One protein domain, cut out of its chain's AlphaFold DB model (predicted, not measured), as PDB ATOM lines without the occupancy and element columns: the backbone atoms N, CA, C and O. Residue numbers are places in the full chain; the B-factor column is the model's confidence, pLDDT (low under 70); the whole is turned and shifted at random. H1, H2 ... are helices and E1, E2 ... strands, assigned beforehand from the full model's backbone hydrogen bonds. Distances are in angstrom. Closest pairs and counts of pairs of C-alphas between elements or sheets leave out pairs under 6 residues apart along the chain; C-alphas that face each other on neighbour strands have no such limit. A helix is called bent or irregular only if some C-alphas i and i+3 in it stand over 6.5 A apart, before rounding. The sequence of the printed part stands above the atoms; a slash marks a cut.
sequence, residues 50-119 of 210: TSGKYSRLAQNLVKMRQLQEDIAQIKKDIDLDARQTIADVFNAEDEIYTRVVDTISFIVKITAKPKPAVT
ATOM      1  N   THR A  50      55.812  89.830  28.143       80.81
ATOM      2  CA  THR A  50      56.128  89.370  26.790       80.81
ATOM      3  C   THR A  50      57.561  89.751  26.412       80.81
ATOM      4  O   THR A  50      58.330  88.881  26.007       80.81
ATOM      5  N   SER A  51      57.976  90.996  26.665       83.81
ATOM      6  CA  SER A  51      59.368  91.442  26.470       83.81
ATOM      7  C   SER A  51      60.380  90.612  27.274       83.81
ATOM      8  O   SER A  51      61.423  90.201  26.755       83.81
ATOM      9  N   GLY A  52      60.045  90.270  28.524       79.44
ATOM     10  CA  GLY A  52      60.881  89.421  29.374       79.44
ATOM     11  C   GLY A  52      61.127  88.021  28.794       79.44
ATOM     12  O   GLY A  52      62.257  87.529  28.833       79.44
ATOM     13  N   LYS A  53      60.106  87.385  28.200       85.62
ATOM     14  CA  LYS A  53      60.243  86.070  27.543       85.62
ATOM     15  C   LYS A  53      61.221  86.118  26.366       85.62
ATOM     16  O   LYS A  53      62.123  85.284  26.295       85.62
ATOM     17  N   TYR A  54      61.083  87.109  25.484       85.12
ATOM     18  CA  TYR A  54      61.977  87.272  24.333       85.12
ATOM     19  C   TYR A  54      63.396  87.668  24.747       85.12
ATOM     20  O   TYR A  54      64.356  87.212  24.133       85.12
ATOM     21  N   SER A  55      63.547  88.430  25.832       84.25
ATOM     22  CA  SER A  55      64.859  88.775  26.390       84.25
ATOM     23  C   SER A  55      65.592  87.538  26.919       84.25
ATOM     24  O   SER A  55      66.764  87.337  26.607       84.25
ATOM     25  N   ARG A  56      64.898  86.650  27.649       87.69
ATOM     26  CA  ARG A  56      65.457  85.356  28.090       87.69
ATOM     27  C   ARG A  56      65.814  84.458  26.909       87.69
ATOM     28  O   ARG A  56      66.867  83.828  26.917       87.69
ATOM     29  N   LEU A  57      64.964  84.418  25.881       84.19
ATOM     30  CA  LEU A  57      65.243  83.672  24.655       84.19
ATOM     31  C   LEU A  57      66.497  84.209  23.951       84.19
ATOM     32  O   LEU A  57      67.376  83.425  23.605       84.19
ATOM     33  N   ALA A  58      66.626  85.530  23.811       82.75
ATOM     34  CA  ALA A  58      67.807  86.162  23.231       82.75
ATOM     35  C   ALA A  58      69.076  85.859  24.043       82.75
ATOM     36  O   ALA A  58      70.091  85.475  23.467       82.75
ATOM     37  N   GLN A  59      69.014  85.941  25.376       81.19
ATOM     38  CA  GLN A  59      70.126  85.555  26.252       81.19
ATOM     39  C   GLN A  59      70.520  84.085  26.073       81.19
ATOM     40  O   GLN A  59      71.707  83.770  26.009       81.19
ATOM     41  N   ASN A  60      69.546  83.179  25.959       83.94
ATOM     42  CA  ASN A  60      69.815  81.761  25.721       83.94
ATOM     43  C   ASN A  60      70.465  81.525  24.353       83.94
ATOM     44  O   ASN A  60      71.399  80.734  24.264       83.94
ATOM     45  N   LEU A  61      70.034  82.236  23.308       82.31
ATOM     46  CA  LEU A  61      70.676  82.170  21.993       82.31
ATOM     47  C   LEU A  61      72.120  82.683  22.044       82.31
ATOM     48  O   LEU A  61      73.017  82.033  21.512       82.31
ATOM     49  N   VAL A  62      72.375  83.807  22.721       80.31
ATOM     50  CA  VAL A  62      73.738  84.327  22.933       80.31
ATOM     51  C   VAL A  62      74.612  83.283  23.633       80.31
ATOM     52  O   VAL A  62      75.679  82.954  23.123       80.31
ATOM     53  N   LYS A  63      74.134  82.695  24.737       81.81
ATOM     54  CA  LYS A  63      74.843  81.617  25.443       81.81
ATOM     55  C   LYS A  63      75.099  80.407  24.547       81.81
ATOM     56  O   LYS A  63      76.171  79.823  24.610       81.81
ATOM     57  N   MET A  64      74.137  80.039  23.704       80.12
ATOM     58  CA  MET A  64      74.286  78.921  22.774       80.12
ATOM     59  C   MET A  64      75.392  79.179  21.742       80.12
ATOM     60  O   MET A  64      76.193  78.281  21.507       80.12
ATOM     61  N   ARG A  65      75.482  80.389  21.168       79.06
ATOM     62  CA  ARG A  65      76.603  80.752  20.280       79.06
ATOM     63  C   ARG A  65      77.942  80.699  21.012       79.06
ATOM     64  O   ARG A  65      78.871  80.110  20.478       79.06
ATOM     65  N   GLN A  66      78.012  81.219  22.238       80.25
ATOM     66  CA  GLN A  66      79.234  81.137  23.042       80.25
ATOM     67  C   GLN A  66      79.669  79.682  23.249       80.25
ATOM     68  O   GLN A  66      80.809  79.335  22.978       80.25
ATOM     69  N   LEU A  67      78.744  78.805  23.648       86.12
ATOM     70  CA  LEU A  67      79.044  77.383  23.821       86.12
ATOM     71  C   LEU A  67      79.481  76.717  22.511       86.12
ATOM     72  O   LEU A  67      80.333  75.837  22.534       86.12
ATOM     73  N   GLN A  68      78.922  77.117  21.366       84.19
ATOM     74  CA  GLN A  68      79.365  76.613  20.062       84.19
ATOM     75  C   GLN A  68      80.795  77.050  19.730       84.19
ATOM     76  O   GLN A  68      81.563  76.243  19.209       84.19
ATOM     77  N   GLU A  69      81.155  78.295  20.035       86.31
ATOM     78  CA  GLU A  69      82.518  78.804  19.874       86.31
ATOM     79  C   GLU A  69      83.491  78.090  20.819       86.31
ATOM     80  O   GLU A  69      84.530  77.611  20.368       86.31
ATOM     81  N   ASP A  70      83.114  77.916  22.088       82.69
ATOM     82  CA  ASP A  70      83.908  77.199  23.088       82.69
ATOM     83  C   ASP A  70      84.131  75.734  22.670       82.69
ATOM     84  O   ASP A  70      85.257  75.245  22.690       82.69
ATOM     85  N   ILE A  71      83.084  75.035  22.208       87.62
ATOM     86  CA  ILE A  71      83.191  73.663  21.680       87.62
ATOM     87  C   ILE A  71      84.102  73.625  20.451       87.62
ATOM     88  O   ILE A  71      84.920  72.713  20.320       87.62
ATOM     89  N   ALA A  72      83.972  74.588  19.536       86.31
ATOM     90  CA  ALA A  72      84.821  74.657  18.354       86.31
ATOM     91  C   ALA A  72      86.292  74.883  18.725       86.31
ATOM     92  O   ALA A  72      87.170  74.321  18.070       86.31
ATOM     93  N   GLN A  73      86.562  75.666  19.772       85.44
ATOM     94  CA  GLN A  73      87.913  75.890  20.271       85.44
ATOM     95  C   GLN A  73      88.473  74.643  20.959       85.44
ATOM     96  O   GLN A  73      89.526  74.168  20.553       85.44
ATOM     97  N   ILE A  74      87.733  74.046  21.899       88.50
ATOM     98  CA  ILE A  74      88.130  72.803  22.580       88.50
ATOM     99  C   ILE A  74      88.421  71.702  21.560       88.50
ATOM    100  O   ILE A  74      89.403  70.977  21.685       88.50
ATOM    101  N   LYS A  75      87.600  71.589  20.512       84.88
ATOM    102  CA  LYS A  75      87.835  70.626  19.438       84.88
ATOM    103  C   LYS A  75      89.166  70.874  18.725       84.88
ATOM    104  O   LYS A  75      89.888  69.918  18.472       84.88
ATOM    105  N   LYS A  76      89.497  72.130  18.408       85.50
ATOM    106  CA  LYS A  76      90.794  72.473  17.802       85.50
ATOM    107  C   LYS A  76      91.957  72.152  18.732       85.50
ATOM    108  O   LYS A  76      92.965  71.649  18.251       85.50
ATOM    109  N   ASP A  77      91.810  72.429  20.024       83.69
ATOM    110  CA  ASP A  77      92.851  72.162  21.017       83.69
ATOM    111  C   ASP A  77      93.096  70.649  21.145       83.69
ATOM    112  O   ASP A  77      94.239  70.211  21.074       83.69
ATOM    113  N   ILE A  78      92.031  69.838  21.210       87.38
ATOM    114  CA  ILE A  78      92.118  68.367  21.203       87.38
ATOM    115  C   ILE A  78      92.727  67.851  19.894       87.38
ATOM    116  O   ILE A  78      93.583  66.973  19.921       87.38
ATOM    117  N   ASP A  79      92.310  68.382  18.740       83.38
ATOM    118  CA  ASP A  79      92.866  67.982  17.443       83.38
ATOM    119  C   ASP A  79      94.370  68.306  17.352       83.38
ATOM    120  O   ASP A  79      95.128  67.564  16.723       83.38
ATOM    121  N   LEU A  80      94.813  69.410  17.959       85.50
ATOM    122  CA  LEU A  80      96.218  69.809  18.020       85.50
ATOM    123  C   LEU A  80      97.011  68.907  18.969       85.50
ATOM    124  O   LEU A  80      98.056  68.394  18.571       85.50
ATOM    125  N   ASP A  81      96.498  68.669  20.173       85.88
ATOM    126  CA  ASP A  81      97.112  67.797  21.178       85.88
ATOM    127  C   ASP A  81      97.237  66.349  20.674       85.88
ATOM    128  O   ASP A  81      98.300  65.731  20.751       85.88
ATOM    129  N   ALA A  82      96.194  65.831  20.017       83.12
ATOM    130  CA  ALA A  82      96.226  64.522  19.374       83.12
ATOM    131  C   ALA A  82      97.293  64.449  18.269       83.12
ATOM    132  O   ALA A  82      97.986  63.441  18.142       83.12
ATOM    133  N   ARG A  83      97.465  65.514  17.471       83.25
ATOM    134  CA  ARG A  83      98.527  65.569  16.452       83.25
ATOM    135  C   ARG A  83      99.918  65.589  17.068       83.25
ATOM    136  O   ARG A  83     100.795  64.933  16.517       83.25
ATOM    137  N   GLN A  84     100.116  66.319  18.163       82.69
ATOM    138  CA  GLN A  84     101.393  66.366  18.881       82.69
ATOM    139  C   GLN A  84     101.721  65.006  19.498       82.69
ATOM    140  O   GLN A  84     102.765  64.441  19.199       82.69
ATOM    141  N   THR A  85     100.769  64.422  20.225       84.12
ATOM    142  CA  THR A  85     100.922  63.102  20.851       84.12
ATOM    143  C   THR A  85     101.237  62.018  19.821       84.12
ATOM    144  O   THR A  85     102.072  61.150  20.053       84.12
ATOM    145  N   ILE A  86     100.588  62.050  18.652       81.81
ATOM    146  CA  ILE A  86     100.899  61.106  17.573       81.81
ATOM    147  C   ILE A  86     102.268  61.409  16.961       81.81
ATOM    148  O   ILE A  86     102.993  60.475  16.636       81.81
ATOM    149  N   ALA A  87     102.645  62.679  16.804       78.69
ATOM    150  CA  ALA A  87     103.961  63.050  16.292       78.69
ATOM    151  C   ALA A  87     105.110  62.581  17.199       78.69
ATOM    152  O   ALA A  87     106.187  62.328  16.681       78.69
ATOM    153  N   ASP A  88     104.883  62.394  18.501       82.12
ATOM    154  CA  ASP A  88     105.893  61.837  19.414       82.12
ATOM    155  C   ASP A  88     106.173  60.343  19.167       82.12
ATOM    156  O   ASP A  88     107.233  59.839  19.533       82.12
ATOM    157  N   VAL A  89     105.241  59.621  18.533       83.31
ATOM    158  CA  VAL A  89     105.373  58.181  18.243       83.31
ATOM    159  C   VAL A  89     106.108  57.919  16.921       83.31
ATOM    160  O   VAL A  89     106.656  56.835  16.733       83.31
ATOM    161  N   PHE A  90     106.124  58.885  15.999       80.69
ATOM    162  CA  PHE A  90     106.692  58.728  14.654       80.69
ATOM    163  C   PHE A  90     107.885  59.659  14.435       80.69
ATOM    164  O   PHE A  90     107.909  60.782  14.929       80.69
ATOM    165  N   ASN A  91     108.855  59.236  13.625       77.06
ATOM    166  CA  ASN A  91     110.011  60.077  13.322       77.06
ATOM    167  C   ASN A  91     109.639  61.218  12.358       77.06
ATOM    168  O   ASN A  91     108.642  61.162  11.626       77.06
ATOM    169  N   ALA A  92     110.466  62.269  12.336       67.50
ATOM    170  CA  ALA A  92     110.289  63.408  11.432       67.50
ATOM    171  C   ALA A  92     110.334  62.988   9.947       67.50
ATOM    172  O   ALA A  92     109.637  63.559   9.113       67.50
ATOM    173  N   GLU A  93     111.077  61.927   9.624       65.62
ATOM    174  CA  GLU A  93     111.180  61.369   8.270       65.62
ATOM    175  C   GLU A  93     109.872  60.711   7.776       65.62
ATOM    176  O   GLU A  93     109.632  60.620   6.571       65.62
ATOM    177  N   ASP A  94     108.961  60.344   8.688       61.53
ATOM    178  CA  ASP A  94     107.687  59.683   8.365       61.53
ATOM    179  C   ASP A  94     106.582  60.656   7.909       61.53
ATOM    180  O   ASP A  94     105.438  60.252   7.691       61.53
ATOM    181  N   GLU A  95     106.878  61.950   7.739       62.66
ATOM    182  CA  GLU A  95     105.902  62.973   7.317       62.66
ATOM    183  C   GLU A  95     105.276  62.727   5.934       62.66
ATOM    184  O   GLU A  95     104.242  63.315   5.596       62.66
ATOM    185  N   ILE A  96     105.890  61.858   5.133       59.97
ATOM    186  CA  ILE A  96     105.439  61.496   3.786       59.97
ATOM    187  C   ILE A  96     104.304  60.455   3.839       59.97
ATOM    188  O   ILE A  96     103.485  60.389   2.917       59.97
ATOM    189  N   TYR A  97     104.197  59.682   4.924       71.50
ATOM    190  CA  TYR A  97     103.263  58.563   5.046       71.50
ATOM    191  C   TYR A  97     102.058  58.881   5.938       71.50
ATOM    192  O   TYR A  97     102.079  59.751   6.806       71.50
ATOM    193  N   THR A  98     100.953  58.162   5.713       75.25
ATOM    194  CA  THR A  98      99.793  58.232   6.614       75.25
ATOM    195  C   THR A  98     100.152  57.539   7.922       75.25
ATOM    196  O   THR A  98     100.394  56.335   7.929       75.25
ATOM    197  N   ARG A  99     100.150  58.287   9.025       79.00
ATOM    198  CA  ARG A  99     100.439  57.765  10.363       79.00
ATOM    199  C   ARG A  99      99.178  57.145  10.944       79.00
ATOM    200  O   ARG A  99      98.131  57.795  10.979       79.00
ATOM    201  N   VAL A 100      99.265  55.890  11.369       79.50
ATOM    202  CA  VAL A 100      98.151  55.143  11.962       79.50
ATOM    203  C   VAL A 100      98.588  54.644  13.328       79.50
ATOM    204  O   VAL A 100      99.527  53.862  13.419       79.50
ATOM    205  N   VAL A 101      97.901  55.091  14.376       79.94
ATOM    206  CA  VAL A 101      98.069  54.575  15.736       79.94
ATOM    207  C   VAL A 101      96.868  53.699  16.042       79.94
ATOM    208  O   VAL A 101      95.734  54.181  16.076       79.94
ATOM    209  N   ASP A 102      97.121  52.409  16.220       81.94
ATOM    210  CA  ASP A 102      96.114  51.439  16.631       81.94
ATOM    211  C   ASP A 102      96.200  51.246  18.149       81.94
ATOM    212  O   ASP A 102      97.254  50.905  18.687       81.94
ATOM    213  N   THR A 103      95.105  51.525  18.848       82.19
ATOM    214  CA  THR A 103      94.981  51.340  20.298       82.19
ATOM    215  C   THR A 103      93.923  50.283  20.580       82.19
ATOM    216  O   THR A 103      93.094  49.980  19.729       82.19
ATOM    217  N   ILE A 104      93.878  49.777  21.815       80.50
ATOM    218  CA  ILE A 104      92.911  48.747  22.237       80.50
ATOM    219  C   ILE A 104      91.454  49.127  21.896       80.50
ATOM    220  O   ILE A 104      90.643  48.245  21.622       80.50
ATOM    221  N   SER A 105      91.123  50.425  21.892       61.12
ATOM    222  CA  SER A 105      89.745  50.908  21.720       61.12
ATOM    223  C   SER A 105      89.510  51.748  20.461       61.12
ATOM    224  O   SER A 105      88.357  51.929  20.072       61.12
ATOM    225  N   PHE A 106      90.555  52.291  19.828       76.31
ATOM    226  CA  PHE A 106      90.420  53.244  18.722       76.31
ATOM    227  C   PHE A 106      91.593  53.181  17.744       76.31
ATOM    228  O   PHE A 106      92.744  53.038  18.149       76.31
ATOM    229  N   ILE A 107      91.301  53.413  16.464       76.56
ATOM    230  CA  ILE A 107      92.308  53.618  15.420       76.56
ATOM    231  C   ILE A 107      92.339  55.107  15.082       76.56
ATOM    232  O   ILE A 107      91.360  55.641  14.553       76.56
ATOM    233  N   VAL A 108      93.463  55.774  15.344       79.38
ATOM    234  CA  VAL A 108      93.660  57.189  15.008       79.38
ATOM    235  C   VAL A 108      94.547  57.300  13.774       79.38
ATOM    236  O   VAL A 108      95.612  56.691  13.703       79.38
ATOM    237  N   LYS A 109      94.096  58.062  12.771       79.50
ATOM    238  CA  LYS A 109      94.798  58.221  11.490       79.50
ATOM    239  C   LYS A 109      95.089  59.689  11.214       79.50
ATOM    240  O   LYS A 109      94.167  60.500  11.178       79.50
ATOM    241  N   ILE A 110      96.349  60.007  10.933       78.44
ATOM    242  CA  ILE A 110      96.777  61.304  10.407       78.44
ATOM    243  C   ILE A 110      97.213  61.095   8.959       78.44
ATOM    244  O   ILE A 110      98.235  60.472   8.680       78.44
ATOM    245  N   THR A 111      96.424  61.610   8.018       74.44
ATOM    246  CA  THR A 111      96.760  61.575   6.590       74.44
ATOM    247  C   THR A 111      97.922  62.514   6.290       74.44
ATOM    248  O   THR A 111      97.863  63.692   6.653       74.44
ATOM    249  N   ALA A 112      98.934  62.021   5.574       65.50
ATOM    250  CA  ALA A 112      99.975  62.872   5.007       65.50
ATOM    251  C   ALA A 112      99.355  63.901   4.052       65.50
ATOM    252  O   ALA A 112      98.450  63.555   3.292       65.50
ATOM    253  N   LYS A 113      99.837  65.152   4.141       61.12
ATOM    254  CA  LYS A 113      99.553  66.315   3.273       61.12
ATOM    255  C   LYS A 113      98.248  66.179   2.462       61.12
ATOM    256  O   LYS A 113      98.283  65.607   1.369       61.12
ATOM    257  N   PRO A 114      97.102  66.705   2.942       60.72
ATOM    258  CA  PRO A 114      95.875  66.651   2.157       60.72
ATOM    259  C   PRO A 114      96.143  67.287   0.789       60.72
ATOM    260  O   PRO A 114      96.658  68.406   0.720       60.72
ATOM    261  N   LYS A 115      95.839  66.561  -0.299       61.88
ATOM    262  CA  LYS A 115      95.918  67.125  -1.654       61.88
ATOM    263  C   LYS A 115      95.169  68.461  -1.639       61.88
ATOM    264  O   LYS A 115      94.080  68.503  -1.055       61.88
ATOM    265  N   PRO A 116      95.722  69.536  -2.228       57.44
ATOM    266  CA  PRO A 116      95.042  70.821  -2.240       57.44
ATOM    267  C   PRO A 116      93.636  70.610  -2.793       57.44
ATOM    268  O   PRO A 116      93.466  70.018  -3.862       57.44
ATOM    269  N   ALA A 117      92.628  71.028  -2.028       53.84
ATOM    270  CA  ALA A 117      91.252  70.955  -2.477       53.84
ATOM    271  C   ALA A 117      91.133  71.836  -3.724       53.84
ATOM    272  O   ALA A 117      91.198  73.066  -3.638       53.84
ATOM    273  N   VAL A 118      91.013  71.204  -4.893       54.38
ATOM    274  CA  VAL A 118      90.780  71.907  -6.154       54.38
ATOM    275  C   VAL A 118      89.344  72.405  -6.109       54.38
ATOM    276  O   VAL A 118      88.398  71.714  -6.481       54.38
ATOM    277  N   THR A 119      89.181  73.596  -5.551       56.41
ATOM    278  CA  THR A 119      87.888  74.257  -5.457       56.41
ATOM    279  C   THR A 119      87.715  75.041  -6.747       56.41
ATOM    280  O   THR A 119      88.354  76.072  -6.945       56.41
TER     281      THR A 119
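Overview. This is residues 50 to 119 of the 210 residues of an uncharacterized protein of uncultured archaeon (UniProt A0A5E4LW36). One long helix, H1, makes a straight arm with a small head at its far end, where the chain folds back through the short H2 into a hairpin of two strands, E1 and E2, beside residues 82 to 87 of H1. Residues 50 to 81 of H1 stick out from this head, and so does the tail of residues 114 to 119. The printed part has 70 residues, with two named helices and two named strands in the order H1, H2, E1, E2; the sheet has the order E1 - E2 and is antiparallel, and the class is mostly helix. The whole is extended, with a radius of gyration of the C-alphas of 20.0 A, and its outline is flat, spanning 64 by 36 by 18 A.

Arrangement. H1, residues 50 to 87, stands free over residues 50 to 81. A tight link of 4 residues joins it to H2, residues 92 to 96, and the two helices meet only through their link. A tight link of 2 residues leads from H2 to E1, residues 99 to 102. E1 forms a hairpin with E2, residues 107 to 110, through a tight link of 4 residues. The two strands are antiparallel neighbours, with 169 degrees between their directions; N 99 and O 110 are 2.9 A apart and N 110 and O 99 are 2.8 A apart, both within hydrogen-bond range. The closest C-alphas of H1 and E1 are those of Ile 86 and Val 101, 7.4 A apart. Those of H1 and E2 are Arg 83 and Ile 110, 7.6 A apart. H2 and E2 are apart. In H1 every O i to N i+4 pair is within hydrogen-bond range; in H2 0 of 1 is, beside 1 of 2 O i to N i+3 pairs.

Along the chain. H1 begins at C-alpha 50, (56.128, 89.370, 26.790), and ends at C-alpha 87, (103.961, 63.050, 16.292), 55.6 A from first to last C-alpha. H2, Ala 92 to Ile 96, is irregular: C-alphas 93 and 96 are 7.3 A apart, and its length is 9.3 A. E1, Arg 99 to Asp 102, is 9.9 A long. E2, Ile 107 to Ile 110, is 10.2 A long and ends at C-alpha 110, (96.777, 61.304, 10.407).

Size, cuts and confidence. The two C-alphas farthest apart are those of Thr 50 and Glu 93, 64.5 A. The C-alphas of Thr 50 and Thr 119, the first and last printed, are 47.7 A apart. The printed part has no cut, and the three links between named elements are tight. The mean pLDDT of the printed part is 77.8, and the model's confidence is under 70 at residues 92 to 96, residue 105 and residues 112 to 119.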